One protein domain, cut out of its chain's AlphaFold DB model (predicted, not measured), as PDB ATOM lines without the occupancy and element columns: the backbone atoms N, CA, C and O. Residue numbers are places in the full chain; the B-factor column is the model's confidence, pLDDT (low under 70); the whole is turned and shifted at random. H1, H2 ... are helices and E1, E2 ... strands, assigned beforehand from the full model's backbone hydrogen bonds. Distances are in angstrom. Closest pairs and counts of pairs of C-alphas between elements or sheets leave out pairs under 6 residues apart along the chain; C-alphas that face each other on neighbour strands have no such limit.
ATOM      1  N   SER A 270     -26.021  25.681 -10.235       87.00
ATOM      2  CA  SER A 270     -24.943  25.046  -9.478       87.00
ATOM      3  C   SER A 270     -23.723  24.821 -10.372       87.00
ATOM      4  O   SER A 270     -23.853  24.573 -11.573       87.00
ATOM      5  N   PHE A 271     -22.531  24.921  -9.782       91.88
ATOM      6  CA  PHE A 271     -21.255  24.805 -10.490       91.88
ATOM      7  C   PHE A 271     -20.355  23.792  -9.796       91.88
ATOM      8  O   PHE A 271     -20.326  23.706  -8.569       91.88
ATOM      9  N   GLU A 272     -19.571  23.053 -10.574       90.69
ATOM     10  CA  GLU A 272     -18.570  22.142 -10.020       90.69
ATOM     11  C   GLU A 272     -17.435  22.931  -9.351       90.69
ATOM     12  O   GLU A 272     -16.973  22.586  -8.262       90.69
ATOM     13  N   GLU A 273     -17.028  24.034  -9.981       89.81
ATOM     14  CA  GLU A 273     -15.977  24.916  -9.491       89.81
ATOM     15  C   GLU A 273     -16.391  26.385  -9.596       89.81
ATOM     16  O   GLU A 273     -16.855  26.838 -10.644       89.81
ATOM     17  N   VAL A 274     -16.143  27.142  -8.525       90.62
ATOM     18  CA  VAL A 274     -16.296  28.599  -8.496       90.62
ATOM     19  C   VAL A 274     -14.969  29.260  -8.139       90.62
ATOM     20  O   VAL A 274     -14.336  28.944  -7.131       90.62
ATOM     21  N   SER A 275     -14.547  30.215  -8.964       87.75
ATOM     22  CA  SER A 275     -13.303  30.965  -8.822       87.75
ATOM     23  C   SER A 275     -13.560  32.459  -8.626       87.75
ATOM     24  O   SER A 275     -14.224  33.106  -9.430       87.75
ATOM     25  N   VAL A 276     -12.946  33.043  -7.600       84.19
ATOM     26  CA  VAL A 276     -12.977  34.490  -7.340       84.19
ATOM     27  C   VAL A 276     -11.594  35.072  -7.592       84.19
ATOM     28  O   VAL A 276     -10.606  34.677  -6.966       84.19
ATOM     29  N   ILE A 277     -11.510  36.019  -8.522       77.69
ATOM     30  CA  ILE A 277     -10.259  36.553  -9.051       77.69
ATOM     31  C   ILE A 277     -10.057  38.002  -8.599       77.69
ATOM     32  O   ILE A 277     -10.852  38.871  -8.924       77.69
ATOM     33  N   SER A 278      -8.913  38.268  -7.956       65.44
ATOM     34  CA  SER A 278      -8.377  39.599  -7.602       65.44
ATOM     35  C   SER A 278      -9.324  40.507  -6.804       65.44
ATOM     36  O   SER A 278     -10.189  41.133  -7.386       65.44
ATOM     37  N   GLY A 279      -9.091  40.722  -5.505       61.12
ATOM     38  CA  GLY A 279      -9.808  41.737  -4.714       61.12
ATOM     39  C   GLY A 279      -9.458  41.697  -3.227       61.12
ATOM     40  O   GLY A 279      -8.880  40.725  -2.764       61.12
ATOM     41  N   THR A 280      -9.771  42.746  -2.461       54.56
ATOM     42  CA  THR A 280      -9.493  42.809  -1.005       54.56
ATOM     43  C   THR A 280     -10.747  42.721  -0.130       54.56
ATOM     44  O   THR A 280     -10.623  42.621   1.086       54.56
ATOM     45  N   ARG A 281     -11.946  42.713  -0.734       61.03
ATOM     46  CA  ARG A 281     -13.257  42.724  -0.056       61.03
ATOM     47  C   ARG A 281     -14.021  41.397  -0.194       61.03
ATOM     48  O   ARG A 281     -15.214  41.382  -0.462       61.03
ATOM     49  N   ILE A 282     -13.328  40.266  -0.029       63.56
ATOM     50  CA  ILE A 282     -13.917  38.912  -0.157       63.56
ATOM     51  C   ILE A 282     -14.868  38.580   1.021       63.56
ATOM     52  O   ILE A 282     -15.632  37.629   0.973       63.56
ATOM     53  N   THR A 283     -14.903  39.382   2.084       62.91
ATOM     54  CA  THR A 283     -15.790  39.144   3.238       62.91
ATOM     55  C   THR A 283     -17.276  39.074   2.872       62.91
ATOM     56  O   THR A 283     -17.995  38.262   3.439       62.91
ATOM     57  N   HIS A 284     -17.730  39.853   1.883       64.81
ATOM     58  CA  HIS A 284     -19.143  39.909   1.483       64.81
ATOM     59  C   HIS A 284     -19.629  38.688   0.690       64.81
ATOM     60  O   HIS A 284     -20.829  38.538   0.483       64.81
ATOM     61  N   ILE A 285     -18.723  37.817   0.235       68.06
ATOM     62  CA  ILE A 285     -19.086  36.651  -0.584       68.06
ATOM     63  C   ILE A 285     -19.142  35.346   0.218       68.06
ATOM     64  O   ILE A 285     -19.598  34.332  -0.297       68.06
ATOM     65  N   TYR A 286     -18.696  35.363   1.477       64.19
ATOM     66  CA  TYR A 286     -18.548  34.173   2.322       64.19
ATOM     67  C   TYR A 286     -19.870  33.407   2.554       64.19
ATOM     68  O   TYR A 286     -19.870  32.182   2.652       64.19
ATOM     69  N   ASN A 287     -21.008  34.104   2.542       69.94
ATOM     70  CA  ASN A 287     -22.333  33.496   2.708       69.94
ATOM     71  C   ASN A 287     -23.064  33.231   1.379       69.94
ATOM     72  O   ASN A 287     -24.251  32.919   1.386       69.94
ATOM     73  N   ASN A 288     -22.397  33.360   0.229       83.94
ATOM     74  CA  ASN A 288     -23.063  33.182  -1.056       83.94
ATOM     75  C   ASN A 288     -23.379  31.693  -1.317       83.94
ATOM     76  O   ASN A 288     -22.477  30.853  -1.332       83.94
ATOM     77  N   GLN A 289     -24.656  31.370  -1.549       86.31
ATOM     78  CA  GLN A 289     -25.126  29.996  -1.771       86.31
ATOM     79  C   GLN A 289     -24.482  29.323  -2.994       86.31
ATOM     80  O   GLN A 289     -24.170  28.134  -2.944       86.31
ATOM     81  N   VAL A 290     -24.208  30.076  -4.064       89.25
ATOM     82  CA  VAL A 290     -23.567  29.557  -5.288       89.25
ATOM     83  C   VAL A 290     -22.128  29.125  -5.008       89.25
ATOM     84  O   VAL A 290     -21.673  28.100  -5.505       89.25
ATOM     85  N   ILE A 291     -21.406  29.876  -4.171       88.75
ATOM     86  CA  ILE A 291     -20.051  29.498  -3.752       88.75
ATOM     87  C   ILE A 291     -20.112  28.287  -2.827       88.75
ATOM     88  O   ILE A 291     -19.368  27.332  -3.023       88.75
ATOM     89  N   ASN A 292     -21.000  28.310  -1.834       88.31
ATOM     90  CA  ASN A 292     -21.069  27.273  -0.804       88.31
ATOM     91  C   ASN A 292     -21.572  25.915  -1.321       88.31
ATOM     92  O   ASN A 292     -21.252  24.898  -0.714       88.31
ATOM     93  N   SER A 293     -22.314  25.887  -2.432       89.69
ATOM     94  CA  SER A 293     -22.763  24.651  -3.094       89.69
ATOM     95  C   SER A 293     -21.737  24.056  -4.066       89.69
ATOM     96  O   SER A 293     -21.895  22.913  -4.491       89.69
ATOM     97  N   ALA A 294     -20.671  24.786  -4.413       90.94
ATOM     98  CA  ALA A 294     -19.659  24.297  -5.344       90.94
ATOM     99  C   ALA A 294     -18.746  23.232  -4.712       90.94
ATOM    100  O   ALA A 294     -18.361  23.332  -3.542       90.94
ATOM    101  N   LYS A 295     -18.310  22.238  -5.499       90.00
ATOM    102  CA  LYS A 295     -17.353  21.216  -5.026       90.00
ATOM    103  C   LYS A 295     -15.966  21.812  -4.793       90.00
ATOM    104  O   LYS A 295     -15.275  21.446  -3.840       90.00
ATOM    105  N   VAL A 296     -15.568  22.746  -5.657       89.00
ATOM    106  CA  VAL A 296     -14.265  23.410  -5.614       89.00
ATOM    107  C   VAL A 296     -14.439  24.924  -5.516       89.00
ATOM    108  O   VAL A 296     -15.059  25.545  -6.376       89.00
ATOM    109  N   PHE A 297     -13.827  25.538  -4.507       90.38
ATOM    110  CA  PHE A 297     -13.760  26.989  -4.358       90.38
ATOM    111  C   PHE A 297     -12.322  27.492  -4.520       90.38
ATOM    112  O   PHE A 297     -11.425  27.113  -3.764       90.38
ATOM    113  N   ARG A 298     -12.075  28.370  -5.500       87.62
ATOM    114  CA  ARG A 298     -10.749  28.960  -5.739       87.62
ATOM    115  C   ARG A 298     -10.716  30.458  -5.464       87.62
ATOM    116  O   ARG A 298     -11.528  31.226  -5.969       87.62
ATOM    117  N   ILE A 299      -9.679  30.894  -4.762       84.69
ATOM    118  CA  ILE A 299      -9.342  32.300  -4.547       84.69
ATOM    119  C   ILE A 299      -8.049  32.600  -5.302       84.69
ATOM    120  O   ILE A 299      -6.951  32.190  -4.914       84.69
ATOM    121  N   MET A 300      -8.172  33.352  -6.389       79.62
ATOM    122  CA  MET A 300      -7.080  33.616  -7.317       79.62
ATOM    123  C   MET A 300      -6.583  35.052  -7.180       79.62
ATOM    124  O   MET A 300      -7.353  36.003  -7.083       79.62
ATOM    125  N   LYS A 301      -5.261  35.232  -7.231       73.50
ATOM    126  CA  LYS A 301      -4.572  36.539  -7.262       73.50
ATOM    127  C   LYS A 301      -4.829  37.463  -6.055       73.50
ATOM    128  O   LYS A 301      -4.240  38.549  -6.041       73.50
ATOM    129  N   THR A 302      -5.559  37.018  -5.034       74.06
ATOM    130  CA  THR A 302      -5.852  37.756  -3.797       74.06
ATOM    131  C   THR A 302      -4.970  37.297  -2.636       74.06
ATOM    132  O   THR A 302      -4.915  36.099  -2.362       74.06
ATOM    133  N   PRO A 303      -4.286  38.213  -1.923       74.38
ATOM    134  CA  PRO A 303      -3.589  37.857  -0.696       74.38
ATOM    135  C   PRO A 303      -4.589  37.533   0.418       74.38
ATOM    136  O   PRO A 303      -5.300  38.425   0.873       74.38
ATOM    137  N   VAL A 304      -4.592  36.289   0.896       72.81
ATOM    138  CA  VAL A 304      -5.405  35.892   2.057       72.81
ATOM    139  C   VAL A 304      -4.540  35.803   3.319       72.81
ATOM    140  O   VAL A 304      -3.488  35.159   3.297       72.81
ATOM    141  N   ASN A 305      -4.951  36.514   4.376       75.69
ATOM    142  CA  ASN A 305      -4.421  36.490   5.748       75.69
ATOM    143  C   ASN A 305      -5.408  37.189   6.707       75.69
ATOM    144  O   ASN A 305      -6.328  37.883   6.260       75.69
ATOM    145  N   GLY A 306      -5.206  37.022   8.014       79.44
ATOM    146  CA  GLY A 306      -5.973  37.668   9.074       79.44
ATOM    147  C   GLY A 306      -7.465  37.366   8.965       79.44
ATOM    148  O   GLY A 306      -7.873  36.219   8.804       79.44
ATOM    149  N   ASN A 307      -8.295  38.409   8.977       72.00
ATOM    150  CA  ASN A 307      -9.753  38.268   8.885       72.00
ATOM    151  C   ASN A 307     -10.209  37.531   7.614       72.00
ATOM    152  O   ASN A 307     -11.200  36.810   7.647       72.00
ATOM    153  N   LEU A 308      -9.475  37.649   6.501       72.62
ATOM    154  CA  LEU A 308      -9.813  36.935   5.265       72.62
ATOM    155  C   LEU A 308      -9.517  35.431   5.360       72.62
ATOM    156  O   LEU A 308     -10.102  34.653   4.612       72.62
ATOM    157  N   PHE A 309      -8.638  35.003   6.273       82.31
ATOM    158  CA  PHE A 309      -8.377  33.583   6.510       82.31
ATOM    159  C   PHE A 309      -9.584  32.872   7.131       82.31
ATOM    160  O   PHE A 309      -9.785  31.688   6.874       82.31
ATOM    161  N   GLN A 310     -10.445  33.593   7.858       81.44
ATOM    162  CA  GLN A 310     -11.681  33.027   8.411       81.44
ATOM    163  C   GLN A 310     -12.610  32.478   7.322       81.44
ATOM    164  O   GLN A 310     -13.284  31.480   7.542       81.44
ATOM    165  N   ILE A 311     -12.596  33.064   6.123       80.38
ATOM    166  CA  ILE A 311     -13.375  32.582   4.973       80.38
ATOM    167  C   ILE A 311     -12.927  31.170   4.579       80.38
ATOM    168  O   ILE A 311     -13.750  30.298   4.328       80.38
ATOM    169  N   ILE A 312     -11.614  30.935   4.567       85.25
ATOM    170  CA  ILE A 312     -11.021  29.630   4.249       85.25
ATOM    171  C   ILE A 312     -11.322  28.651   5.377       85.25
ATOM    172  O   ILE A 312     -11.814  27.554   5.135       85.25
ATOM    173  N   LEU A 313     -11.047  29.071   6.611       85.44
ATOM    174  CA  LEU A 313     -11.165  28.232   7.793       85.44
ATOM    175  C   LEU A 313     -12.605  27.735   8.008       85.44
ATOM    176  O   LEU A 313     -12.804  26.612   8.463       85.44
ATOM    177  N   ASN A 314     -13.600  28.555   7.669       84.00
ATOM    178  CA  ASN A 314     -15.011  28.212   7.811       84.00
ATOM    179  C   ASN A 314     -15.687  27.751   6.497       84.00
ATOM    180  O   ASN A 314     -16.877  27.444   6.508       84.00
ATOM    181  N   SER A 315     -14.967  27.683   5.370       86.31
ATOM    182  CA  SER A 315     -15.544  27.286   4.072       86.31
ATOM    183  C   SER A 315     -16.159  25.887   4.142       86.31
ATOM    184  O   SER A 315     -15.524  24.957   4.637       86.31
ATOM    185  N   LYS A 316     -17.384  25.718   3.631       85.62
ATOM    186  CA  LYS A 316     -18.095  24.426   3.580       85.62
ATOM    187  C   LYS A 316     -17.700  23.555   2.380       85.62
ATOM    188  O   LYS A 316     -18.071  22.390   2.332       85.62
ATOM    189  N   ASN A 317     -16.920  24.098   1.447       89.62
ATOM    190  CA  ASN A 317     -16.534  23.405   0.226       89.62
ATOM    191  C   ASN A 317     -15.608  22.208   0.530       89.62
ATOM    192  O   ASN A 317     -14.706  22.348   1.364       89.62
ATOM    193  N   PRO A 318     -15.772  21.061  -0.159       87.81
ATOM    194  CA  PRO A 318     -14.850  19.928  -0.059       87.81
ATOM    195  C   PRO A 318     -13.424  20.284  -0.483       87.81
ATOM    196  O   PRO A 318     -12.460  19.835   0.134       87.81
ATOM    197  N   HIS A 319     -13.283  21.123  -1.515       90.25
ATOM    198  CA  HIS A 319     -11.981  21.544  -2.010       90.25
ATOM    199  C   HIS A 319     -11.834  23.061  -2.027       90.25
ATOM    200  O   HIS A 319     -12.639  23.770  -2.631       90.25
ATOM    201  N   VAL A 320     -10.757  23.564  -1.424       89.19
ATOM    202  CA  VAL A 320     -10.439  24.998  -1.405       89.19
ATOM    203  C   VAL A 320      -9.027  25.232  -1.930       89.19
ATOM    204  O   VAL A 320      -8.070  24.606  -1.480       89.19
ATOM    205  N   HIS A 321      -8.866  26.163  -2.869       86.94
ATOM    206  CA  HIS A 321      -7.561  26.554  -3.403       86.94
ATOM    207  C   HIS A 321      -7.315  28.054  -3.260       86.94
ATOM    208  O   HIS A 321      -8.158  28.864  -3.633       86.94
ATOM    209  N   VAL A 322      -6.123  28.446  -2.811       85.69
ATOM    210  CA  VAL A 322      -5.726  29.857  -2.713       85.69
ATOM    211  C   VAL A 322      -4.394  30.085  -3.410       85.69
ATOM    212  O   VAL A 322      -3.351  29.628  -2.955       85.69
ATOM    213  N   SER A 323      -4.405  30.864  -4.490       75.25
ATOM    214  CA  SER A 323      -3.240  31.011  -5.376       75.25
ATOM    215  C   SER A 323      -2.182  32.014  -4.895       75.25
ATOM    216  O   SER A 323      -1.169  32.191  -5.571       75.25
ATOM    217  N   LYS A 324      -2.482  32.803  -3.854       72.06
ATOM    218  CA  LYS A 324      -1.583  33.800  -3.241       72.06
ATOM    219  C   LYS A 324      -1.713  33.770  -1.723       72.06
ATOM    220  O   LYS A 324      -2.112  34.757  -1.094       72.06
ATOM    221  N   GLY A 325      -1.392  32.628  -1.126       64.56
ATOM    222  CA  GLY A 325      -1.441  32.448   0.321       64.56
ATOM    223  C   GLY A 325      -0.398  33.328   1.011       64.56
ATOM    224  O   GLY A 325       0.784  32.991   1.081       64.56
ATOM    225  N   LYS A 326      -0.813  34.465   1.584       71.69
ATOM    226  CA  LYS A 326       0.026  35.228   2.532       71.69
ATOM    227  C   LYS A 326      -0.136  34.730   3.969       71.69
ATOM    228  O   LYS A 326       0.245  35.438   4.899       71.69
ATOM    229  N   ILE A 327      -0.632  33.511   4.099       77.38
ATOM    230  CA  ILE A 327      -0.983  32.829   5.332       77.38
ATOM    231  C   ILE A 327       0.276  32.641   6.185       77.38
ATOM    232  O   ILE A 327       1.387  32.385   5.690       77.38
ATOM    233  N   THR A 328       0.111  32.897   7.472       84.81
ATOM    234  CA  THR A 328       1.132  32.796   8.506       84.81
ATOM    235  C   THR A 328       1.285  31.350   8.968       84.81
ATOM    236  O   THR A 328       0.446  30.494   8.701       84.81
ATOM    237  N   ARG A 329       2.387  31.061   9.668       87.00
ATOM    238  CA  ARG A 329       2.616  29.735  10.257       87.00
ATOM    239  C   ARG A 329       1.456  29.337  11.173       87.00
ATOM    240  O   ARG A 329       0.985  28.213  11.083       87.00
ATOM    241  N   ASP A 330       1.026  30.257  12.030       87.25
ATOM    242  CA  ASP A 330       0.030  29.969  13.058       87.25
ATOM    243  C   ASP A 330      -1.349  29.735  12.431       87.25
ATOM    244  O   ASP A 330      -2.015  28.781  12.799       87.25
ATOM    245  N   GLU A 331      -1.712  30.482  11.384       88.88
ATOM    246  CA  GLU A 331      -2.934  30.223  10.609       88.88
ATOM    247  C   GLU A 331      -2.924  28.839   9.935       88.88
ATOM    248  O   GLU A 331      -3.921  28.123  10.005       88.88
ATOM    249  N   TYR A 332      -1.807  28.408   9.332       88.06
ATOM    250  CA  TYR A 332      -1.706  27.044   8.788       88.06
ATOM    251  C   TYR A 332      -1.890  25.973   9.865       88.06
ATOM    252  O   TYR A 332      -2.532  24.954   9.620       88.06
ATOM    253  N   LEU A 333      -1.335  26.204  11.055       88.94
ATOM    254  CA  LEU A 333      -1.506  25.303  12.190       88.94
ATOM    255  C   LEU A 333      -2.958  25.305  12.693       88.94
ATOM    256  O   LEU A 333      -3.487  24.240  12.985       88.94
ATOM    257  N   THR A 334      -3.626  26.458  12.723       90.62
ATOM    258  CA  THR A 334      -5.055  26.554  13.052       90.62
ATOM    259  C   THR A 334      -5.920  25.784  12.056       90.62
ATOM    260  O   THR A 334      -6.848  25.096  12.470       90.62
ATOM    261  N   LEU A 335      -5.625  25.855  10.752       89.88
ATOM    262  CA  LEU A 335      -6.327  25.041   9.754       89.88
ATOM    263  C   LEU A 335      -6.081  23.549   9.967       89.88
ATOM    264  O   LEU A 335      -7.035  22.782   9.925       89.88
ATOM    265  N   PHE A 336      -4.834  23.147  10.220       88.62
ATOM    266  CA  PHE A 336      -4.506  21.756  10.531       88.62
ATOM    267  C   PHE A 336      -5.321  21.234  11.720       88.62
ATOM    268  O   PHE A 336      -5.970  20.197  11.614       88.62
ATOM    269  N   ASP A 337      -5.335  21.979  12.826       88.00
ATOM    270  CA  ASP A 337      -6.070  21.598  14.035       88.00
ATOM    271  C   ASP A 337      -7.567  21.514  13.788       88.00
ATOM    272  O   ASP A 337      -8.221  20.564  14.217       88.00
ATOM    273  N   ARG A 338      -8.108  22.480  13.043       87.38
ATOM    274  CA  ARG A 338      -9.520  22.482  12.689       87.38
ATOM    275  C   ARG A 338      -9.888  21.283  11.828       87.38
ATOM    276  O   ARG A 338     -10.891  20.651  12.123       87.38
ATOM    277  N   LEU A 339      -9.089  20.956  10.812       85.44
ATOM    278  CA  LEU A 339      -9.322  19.783   9.963       85.44
ATOM    279  C   LEU A 339      -9.221  18.475  10.755       85.44
ATOM    280  O   LEU A 339      -9.971  17.549  10.476       85.44
ATOM    281  N   ARG A 340      -8.343  18.418  11.765       82.81
ATOM    282  CA  ARG A 340      -8.174  17.246  12.638       82.81
ATOM    283  C   ARG A 340      -9.374  16.997  13.553       82.81
ATOM    284  O   ARG A 340      -9.664  15.848  13.852       82.81
ATOM    285  N   ILE A 341     -10.010  18.061  14.046       83.00
ATOM    286  CA  ILE A 341     -11.140  17.980  14.991       83.00
ATOM    287  C   ILE A 341     -12.488  17.981  14.248       83.00
ATOM    288  O   ILE A 341     -13.508  17.581  14.796       83.00
ATOM    289  N   SER A 342     -12.525  18.447  13.000       76.75
ATOM    290  CA  SER A 342     -13.765  18.517  12.231       76.75
ATOM    291  C   SER A 342     -14.210  17.153  11.698       76.75
ATOM    292  O   SER A 342     -13.399  16.442  11.113       76.75
ATOM    293  N   ASN A 343     -15.519  16.881  11.729       79.75
ATOM    294  CA  ASN A 343     -16.166  15.755  11.029       79.75
ATOM    295  C   ASN A 343     -16.281  16.001   9.510       79.75
ATOM    296  O   ASN A 343     -17.348  15.861   8.912       79.75
ATOM    297  N   ARG A 344     -15.202  16.463   8.870       83.88
ATOM    298  CA  ARG A 344     -15.170  16.661   7.416       83.88
ATOM    299  C   ARG A 344     -15.018  15.311   6.708       83.88
ATOM    300  O   ARG A 344     -14.262  14.470   7.190       83.88
ATOM    301  N   PRO A 345     -15.685  15.105   5.560       82.50
ATOM    302  CA  PRO A 345     -15.620  13.837   4.848       82.50
ATOM    303  C   PRO A 345     -14.218  13.568   4.292       82.50
ATOM    304  O   PRO A 345     -13.462  14.494   3.964       82.50
ATOM    305  N   VAL A 346     -13.902  12.280   4.138       80.25
ATOM    306  CA  VAL A 346     -12.712  11.812   3.417       80.25
ATOM    307  C   VAL A 346     -12.705  12.408   2.006       80.25
ATOM    308  O   VAL A 346     -13.743  12.535   1.364       80.25
ATOM    309  N   GLY A 347     -11.529  12.830   1.542       76.19
ATOM    310  CA  GLY A 347     -11.351  13.539   0.276       76.19
ATOM    311  C   GLY A 347     -11.332  15.063   0.410       76.19
ATOM    312  O   GLY A 347     -10.864  15.732  -0.509       76.19
ATOM    313  N   THR A 348     -11.744  15.637   1.549       84.06
ATOM    314  CA  THR A 348     -11.644  17.090   1.791       84.06
ATOM    315  C   THR A 348     -10.198  17.567   1.622       84.06
ATOM    316  O   THR A 348      -9.294  17.016   2.256       84.06
ATOM    317  N   ALA A 349      -9.966  18.603   0.804       84.38
ATOM    318  CA  ALA A 349      -8.619  19.089   0.499       84.38
ATOM    319  C   ALA A 349      -8.499  20.619   0.424       84.38
ATOM    320  O   ALA A 349      -9.266  21.304  -0.247       84.38
ATOM    321  N   TYR A 350      -7.456  21.164   1.047       88.56
ATOM    322  CA  TYR A 350      -7.098  22.578   0.985       88.56
ATOM    323  C   TYR A 350      -5.720  22.730   0.356       88.56
ATOM    324  O   TYR A 350      -4.778  22.036   0.731       88.56
ATOM    325  N   SER A 351      -5.575  23.671  -0.574       85.44
ATOM    326  CA  SER A 351      -4.305  23.937  -1.246       85.44
ATOM    327  C   SER A 351      -3.954  25.416  -1.281       85.44
ATOM    328  O   SER A 351      -4.800  26.287  -1.489       85.44
ATOM    329  N   PHE A 352      -2.668  25.705  -1.106       83.62
ATOM    330  CA  PHE A 352      -2.153  27.062  -0.994       83.62
ATOM    331  C   PHE A 352      -0.918  27.231  -1.854       83.62
ATOM    332  O   PHE A 352       0.061  26.509  -1.684       83.62
ATOM    333  N   GLY A 353      -0.923  28.232  -2.725       77.31
ATOM    334  CA  GLY A 353       0.314  28.752  -3.277       77.31
ATOM    335  C   GLY A 353       1.163  29.357  -2.152       77.31
ATOM    336  O   GLY A 353       0.663  30.070  -1.272       77.31
ATOM    337  N   VAL A 354       2.462  29.049  -2.160       73.56
ATOM    338  CA  VAL A 354       3.420  29.537  -1.168       73.56
ATOM    339  C   VAL A 354       4.692  30.028  -1.848       73.56
ATOM    340  O   VAL A 354       5.463  29.282  -2.444       73.56
ATOM    341  N   HIS A 355       4.974  31.321  -1.699       68.81
ATOM    342  CA  HIS A 355       6.160  31.941  -2.294       68.81
ATOM    343  C   HIS A 355       7.440  31.815  -1.452       68.81
ATOM    344  O   HIS A 355       8.528  32.147  -1.927       68.81
ATOM    345  N   SER A 356       7.340  31.358  -0.198       74.12
ATOM    346  CA  SER A 356       8.466  31.305   0.741       74.12
ATOM    347  C   SER A 356       8.727  29.896   1.264       74.12
ATOM    348  O   SER A 356       8.047  29.420   2.171       74.12
ATOM    349  N   LYS A 357       9.812  29.279   0.776       73.56
ATOM    350  CA  LYS A 357      10.323  27.999   1.299       73.56
ATOM    351  C   LYS A 357      10.614  28.050   2.806       73.56
ATOM    352  O   LYS A 357      10.462  27.051   3.494       73.56
ATOM    353  N   ASP A 358      11.023  29.209   3.333       76.69
ATOM    354  CA  ASP A 358      11.287  29.383   4.771       76.69
ATOM    355  C   ASP A 358      10.014  29.275   5.617       76.69
ATOM    356  O   ASP A 358      10.060  28.740   6.719       76.69
ATOM    357  N   ARG A 359       8.878  29.762   5.095       72.88
ATOM    358  CA  ARG A 359       7.584  29.648   5.782       72.88
ATOM    359  C   ARG A 359       7.131  28.192   5.848       72.88
ATOM    360  O   ARG A 359       6.737  27.756   6.921       72.88
ATOM    361  N   LEU A 360       7.282  27.445   4.750       77.75
ATOM    362  CA  LEU A 360       7.003  26.004   4.729       77.75
ATOM    363  C   LEU A 360       7.872  25.248   5.730       77.75
ATOM    364  O   LEU A 360       7.348  24.476   6.519       77.75
ATOM    365  N   LYS A 361       9.186  25.516   5.755       80.19
ATOM    366  CA  LYS A 361      10.096  24.879   6.720       80.19
ATOM    367  C   LYS A 361       9.660  25.106   8.163       80.19
ATOM    368  O   LYS A 361       9.507  24.141   8.894       80.19
ATOM    369  N   LYS A 362       9.385  26.356   8.540       83.06
ATOM    370  CA  LYS A 362       8.923  26.699   9.895       83.06
ATOM    371  C   LYS A 362       7.574  26.075  10.243       83.06
ATOM    372  O   LYS A 362       7.349  25.740  11.398       83.06
ATOM    373  N   PHE A 363       6.673  25.964   9.267       84.31
ATOM    374  CA  PHE A 363       5.401  25.273   9.441       84.31
ATOM    375  C   PHE A 363       5.617  23.779   9.699       84.31
ATOM    376  O   PHE A 363       5.167  23.295  10.728       84.31
ATOM    377  N   PHE A 364       6.371  23.078   8.849       84.31
ATOM    378  CA  PHE A 364       6.654  21.651   9.035       84.31
ATOM    379  C   PHE A 364       7.471  21.360  10.303       84.31
ATOM    380  O   PHE A 364       7.204  20.370  10.974       84.31
ATOM    381  N   GLU A 365       8.430  22.217  10.670       85.06
ATOM    382  CA  GLU A 365       9.169  22.118  11.941       85.06
ATOM    383  C   GLU A 365       8.228  22.220  13.150       85.06
ATOM    384  O   GLU A 365       8.335  21.414  14.067       85.06
ATOM    385  N   ALA A 366       7.274  23.157  13.133       85.25
ATOM    386  CA  ALA A 366       6.272  23.276  14.192       85.25
ATOM    387  C   ALA A 366       5.258  22.119  14.176       85.25
ATOM    388  O   ALA A 366       4.829  21.661  15.230       85.25
ATOM    389  N   LEU A 367       4.886  21.622  12.993       84.56
ATOM    390  CA  LEU A 367       3.955  20.504  12.843       84.56
ATOM    391  C   LEU A 367       4.544  19.206  13.416       84.56
ATOM    392  O   LEU A 367       3.841  18.478  14.107       84.56
ATOM    393  N   LYS A 368       5.846  18.964  13.209       82.75
ATOM    394  CA  LYS A 368       6.585  17.818  13.773       82.75
ATOM    395  C   LYS A 368       6.569  17.759  15.302       82.75
ATOM    396  O   LYS A 368       6.731  16.683  15.858       82.75
ATOM    397  N   GLN A 369       6.396  18.894  15.976       83.19
ATOM    398  CA  GLN A 369       6.343  18.954  17.440       83.19
ATOM    399  C   GLN A 369       4.958  18.593  18.005       83.19
ATOM    400  O   GLN A 369       4.799  18.506  19.219       83.19
ATOM    401  N   ARG A 370       3.934  18.400  17.159       79.56
ATOM    402  CA  ARG A 370       2.568  18.103  17.609       79.56
ATOM    403  C   ARG A 370       2.350  16.606  17.814       79.56
ATOM    404  O   ARG A 370       2.719  15.783  16.980       79.56
ATOM    405  N   ARG A 371       1.658  16.260  18.904       76.06
ATOM    406  CA  ARG A 371       1.283  14.879  19.236       76.06
ATOM    407  C   ARG A 371       0.418  14.269  18.124       76.06
ATOM    408  O   ARG A 371      -0.579  14.870  17.719       76.06
ATOM    409  N   GLY A 372       0.801  13.078  17.659       72.75
ATOM    410  CA  GLY A 372       0.089  12.320  16.622       72.75
ATOM    411  C   GLY A 372       0.490  12.642  15.177       72.75
ATOM    412  O   GLY A 372      -0.072  12.053  14.260       72.75
ATOM    413  N   VAL A 373       1.454  13.542  14.947       78.12
ATOM    414  CA  VAL A 373       1.971  13.830  13.599       78.12
ATOM    415  C   VAL A 373       3.116  12.878  13.259       78.12
ATOM    416  O   VAL A 373       4.096  12.787  13.996       78.12
ATOM    417  N   ARG A 374       3.018  12.207  12.109       72.44
ATOM    418  CA  ARG A 374       4.106  11.426  11.502       72.44
ATOM    419  C   ARG A 374       4.608  12.136  10.251       72.44
ATOM    420  O   ARG A 374       3.858  12.865   9.604       72.44
ATOM    421  N   THR A 375       5.883  11.955   9.926       67.56
ATOM    422  CA  THR A 375       6.459  12.497   8.692       67.56
ATOM    423  C   THR A 375       7.056  11.391   7.860       67.56
ATOM    424  O   THR A 375       7.991  10.729   8.305       67.56
ATOM    425  N   GLU A 376       6.547  11.257   6.647       62.41
ATOM    426  CA  GLU A 376       6.973  10.271   5.665       62.41
ATOM    427  C   GLU A 376       7.430  11.001   4.400       62.41
ATOM    428  O   GLU A 376       6.976  12.111   4.100       62.41
ATOM    429  N   TYR A 377       8.387  10.411   3.690       50.38
ATOM    430  CA  TYR A 377       8.829  10.911   2.394       50.38
ATOM    431  C   TYR A 377       8.042  10.175   1.314       50.38
ATOM    432  O   TYR A 377       8.208   8.971   1.159       50.38
ATOM    433  N   LEU A 378       7.206  10.900   0.573       44.50
ATOM    434  CA  LEU A 378       6.564  10.379  -0.635       44.50
ATOM    435  C   LEU A 378       7.547  10.492  -1.806       44.50
ATOM    436  O   LEU A 378       8.247  11.507  -1.930       44.50
ATOM    437  N   LEU A 379       7.634   9.455  -2.641       37.00
ATOM    438  CA  LEU A 379       8.443   9.493  -3.860       37.00
ATOM    439  C   LEU A 379       7.817  10.486  -4.851       37.00
ATOM    440  O   LEU A 379       6.616  10.744  -4.836       37.00
ATOM    441  N   GLU A 380       8.642  11.065  -5.726       36.69
ATOM    442  CA  GLU A 380       8.254  12.138  -6.662       36.69
ATOM    443  C   GLU A 380       7.067  11.776  -7.585       36.69
ATOM    444  O   GLU A 380       6.419  12.673  -8.120       36.69
ATOM    445  N   ASN A 381       6.747  10.484  -7.717       34.00
ATOM    446  CA  ASN A 381       5.670   9.961  -8.559       34.00
ATOM    447  C   ASN A 381       4.284   9.931  -7.881       34.00
ATOM    448  O   ASN A 381       3.287   9.861  -8.595       34.00
ATOM    449  N   ASP A 382       4.198  10.050  -6.550       32.81
ATOM    450  CA  ASP A 382       2.915  10.027  -5.815       32.81
ATOM    451  C   ASP A 382       2.266  11.419  -5.719       32.81
ATOM    452  O   ASP A 382       1.074  11.570  -5.450       32.81
ATOM    453  N   CYS A 383       3.044  12.475  -5.966       32.06
ATOM    454  CA  CYS A 383       2.518  13.820  -6.159       32.06
ATOM    455  C   CYS A 383       2.213  14.006  -7.643       32.06
ATOM    456  O   CYS A 383       3.110  14.399  -8.381       32.06
ATOM    457  N   ALA A 384       0.972  13.783  -8.088       26.73
ATOM    458  CA  ALA A 384       0.580  14.126  -9.454       26.73
ATOM    459  C   ALA A 384       0.981  15.589  -9.753       26.73
ATOM    460  O   ALA A 384       0.400  16.520  -9.176       26.73
ATOM    461  N   PRO A 385       1.974  15.850 -10.628       30.89
ATOM    462  CA  PRO A 385       2.272  17.210 -11.010       30.89
ATOM    463  C   PRO A 385       1.097  17.651 -11.871       30.89
ATOM    464  O   PRO A 385       0.920  17.176 -12.992       30.89
ATOM    465  N   THR A 386       0.262  18.558 -11.366       32.25
ATOM    466  CA  THR A 386      -0.730  19.219 -12.212       32.25
ATOM    467  C   THR A 386       0.027  19.891 -13.359       32.25
ATOM    468  O   THR A 386       0.650  20.938 -13.166       32.25
ATOM    469  N   LYS A 387      -0.019  19.286 -14.553       28.77
ATOM    470  CA  LYS A 387       0.529  19.775 -15.832       28.77
ATOM    471  C   LYS A 387      -0.194  21.039 -16.341       28.77
ATOM    472  O   LYS A 387      -0.410  21.199 -17.530       28.77
ATOM    473  N   ASN A 388      -0.531  21.971 -15.451       29.72
ATOM    474  CA  ASN A 388      -1.046  23.306 -15.776       29.72
ATOM    475  C   ASN A 388      -0.106  24.415 -15.273       29.72
ATOM    476  O   ASN A 388      -0.527  25.532 -14.970       29.72
ATOM    477  N   TYR A 389       1.200  24.133 -15.203       32.19
ATOM    478  CA  TYR A 389       2.220  25.154 -14.984       32.19
ATOM    479  C   TYR A 389       2.548  25.852 -16.313       32.19
ATOM    480  O   TYR A 389       3.448  25.455 -17.050       32.19
ATOM    481  N   ASN A 390       1.798  26.905 -16.652       30.78
ATOM    482  CA  ASN A 390       2.096  27.726 -17.826       30.78
ATOM    483  C   ASN A 390       3.288  28.657 -17.529       30.78
ATOM    484  O   ASN A 390       3.159  29.679 -16.850       30.78
ATOM    485  N   ALA A 391       4.462  28.310 -18.059       27.28
ATOM    486  CA  ALA A 391       5.751  28.963 -17.810       27.28
ATOM    487  C   ALA A 391       5.868  30.437 -18.279       27.28
ATOM    488  O   ALA A 391       6.935  31.037 -18.142       27.28
ATOM    489  N   LYS A 392       4.810  31.060 -18.826       29.14
ATOM    490  CA  LYS A 392       4.885  32.398 -19.452       29.14
ATOM    491  C   LYS A 392       4.290  33.562 -18.644       29.14
ATOM    492  O   LYS A 392       4.525  34.715 -19.009       29.14
ATOM    493  N   THR A 393       3.610  33.341 -17.516       29.66
ATOM    494  CA  THR A 393       3.104  34.447 -16.672       29.66
ATOM    495  C   THR A 393       4.025  34.703 -15.477       29.66
ATOM    496  O   THR A 393       4.214  33.827 -14.640       29.66
ATOM    497  N   ARG A 394       4.582  35.916 -15.346       30.97
ATOM    498  CA  ARG A 394       5.509  36.352 -14.267       30.97
ATOM    499  C   ARG A 394       4.883  36.430 -12.851       30.97
ATOM    500  O   ARG A 394       5.289  37.261 -12.040       30.97
ATOM    501  N   TYR A 395       3.899  35.587 -12.549       36.62
ATOM    502  CA  TYR A 395       3.162  35.525 -11.288       36.62
ATOM    503  C   TYR A 395       2.882  34.064 -10.906       36.62
ATOM    504  O   TYR A 395       1.734  33.639 -10.944       36.62
ATOM    505  N   LEU A 396       3.905  33.289 -10.550       41.00
ATOM    506  CA  LEU A 396       3.705  31.935 -10.022       41.00
ATOM    507  C   LEU A 396       4.436  31.788  -8.690       41.00
ATOM    508  O   LEU A 396       5.601  32.173  -8.555       41.00
ATOM    509  N   GLU A 397       3.708  31.306  -7.685       52.53
ATOM    510  CA  GLU A 397       4.282  30.937  -6.399       52.53
ATOM    511  C   GLU A 397       4.981  29.575  -6.568       52.53
ATOM    512  O   GLU A 397       4.350  28.637  -7.044       52.53
ATOM    513  N   PRO A 398       6.283  29.455  -6.251       55.72
ATOM    514  CA  PRO A 398       7.088  28.272  -6.575       55.72
ATOM    515  C   PRO A 398       6.717  26.982  -5.832       55.72
ATOM    516  O   PRO A 398       7.296  25.945  -6.135       55.72
ATOM    517  N   TRP A 399       5.828  27.036  -4.841       70.56
ATOM    518  CA  TRP A 399       5.441  25.880  -4.034       70.56
ATOM    519  C   TRP A 399       3.928  25.856  -3.855       70.56
ATOM    520  O   TRP A 399       3.309  26.917  -3.760       70.56
ATOM    521  N   ILE A 400       3.361  24.657  -3.743       73.50
ATOM    522  CA  ILE A 400       1.969  24.443  -3.344       73.50
ATOM    523  C   ILE A 400       1.981  23.590  -2.075       73.50
ATOM    524  O   ILE A 400       2.657  22.565  -2.029       73.50
ATOM    525  N   LEU A 401       1.278  24.034  -1.035       81.56
ATOM    526  CA  LEU A 401       1.055  23.281   0.198       81.56
ATOM    527  C   LEU A 401      -0.347  22.679   0.163       81.56
ATOM    528  O   LEU A 401      -1.303  23.422  -0.049       81.56
ATOM    529  N   TRP A 402      -0.454  21.374   0.409       82.00
ATOM    530  CA  TRP A 402      -1.715  20.638   0.462       82.00
ATOM    531  C   TRP A 402      -2.016  20.162   1.885       82.00
ATOM    532  O   TRP A 402      -1.118  19.741   2.610       82.00
ATOM    533  N   PHE A 403      -3.289  20.219   2.253       85.94
ATOM    534  CA  PHE A 403      -3.887  19.545   3.400       85.94
ATOM    535  C   PHE A 403      -4.988  18.657   2.848       85.94
ATOM    536  O   PHE A 403      -5.815  19.152   2.086       85.94
ATOM    537  N   GLN A 404      -5.014  17.382   3.212       82.50
ATOM    538  CA  GLN A 404      -6.027  16.465   2.707       82.50
ATOM    539  C   GLN A 404      -6.383  15.422   3.760       82.50
ATOM    540  O   GLN A 404      -5.513  14.948   4.491       82.50
ATOM    541  N   ILE A 405      -7.676  15.113   3.847       80.44
ATOM    542  CA  ILE A 405      -8.219  14.067   4.712       80.44
ATOM    543  C   ILE A 405      -8.334  12.796   3.877       80.44
ATOM    544  O   ILE A 405      -9.007  12.788   2.847       80.44
ATOM    545  N   PHE A 406      -7.686  11.728   4.326       72.69
ATOM    546  CA  PHE A 406      -7.713  10.419   3.682       72.69
ATOM    547  C   PHE A 406      -8.250   9.374   4.649       72.69
ATOM    548  O   PHE A 406      -8.176   9.552   5.865       72.69
TER     549      PHE A 406
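Overview. This is residues 270 to 406 of the 892 residues of an uncharacterized protein of Caenorhabditis brenneri (UniProt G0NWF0). One five-stranded sheet stands as a wall, its strands side by side in chain order, with H3 and H4 over one face, H1 and H2 by its E1 end and H5 by its E5 end on that same side. No named helix covers the other face, and residues 376 to 394 stick out as a free loop, away from the helices. The 137 printed residues hold five named helices and five named strands, in the order E1 H1 H2 E2 H3 E3 H4 E4 H5 E5, with 67 residues, under half, in these elements. The sheet, E1 E2 E3 E4 E5, is mixed, and the class is mixed helices and strands. The whole is compact, with a radius of gyration of the C-alphas of 15.1 A and spans of 40 by 38 by 28 A.

Arrangement. Edge strand E1, residues 273 to 277, is parallel to E2, residues 296 to 300, at 14 degrees, with N 276 and O 298 at 2.8 A. E2 is parallel to E3, residues 319 to 322, with N 299 and O 321 at 2.8 A. E3 is parallel to E4, residues 349 to 354, with N 351 and O 320 at 2.8 A. E4 is antiparallel to edge strand E5, residues 399 to 404, at 163 degrees, with N 352 and O 401 at 2.9 A. Three strand-helix-strand units, parallel neighbour strands joined through helices, have right-handed crossovers: E1 to E2 through H1, residues 282 to 285, and H2, residues 289 to 292; E2 to E3 through H3, residues 306 to 313; E3 to E4 through H4, residues 329 to 341. H2, H3 and H4 only graze the sheet; H1 is not on it. H1 and H3 only just touch, with 3 pairs of C-alphas within 8 A, closest at Thr 283 and Leu 308, 6.7 A. H4 touches H5, residues 357 to 368, with residues 329 to 333 alone, closest at the C-alphas of Arg 329 and Phe 363, 5.3 A, at a steep tilt of 42 degrees. Every O i to N i+4 pair is within hydrogen-bond range in H4 and H5; H3 has 1 of 4, but 5 of 5 O i to N i+3 pairs, and H1 and H2 are too short for an i+4 pair.

Along the chain. E1 begins at C-alpha 273 (-15.977, 24.916, -9.491) and spans 13.0 A; E2 spans 12.6 A and E3 10.4 A. H4 spans 18.7 A from C-alpha 329 (2.616, 29.735, 10.257), and H5 16.5 A. E4 spans 16.0 A, and E5 16.3 A, to C-alpha 404 (-6.027, 16.465, 2.707).

Size, cuts and confidence. The C-alphas of Arg 371 and Lys 392 are the two farthest apart, 42.6 A. The printed part has no cut. The link from H5 to E5, 30 residues, is long. Mean pLDDT of the printed part is 73.2; residues 278 to 287, 325, 355 and 375 to 398 are under 70.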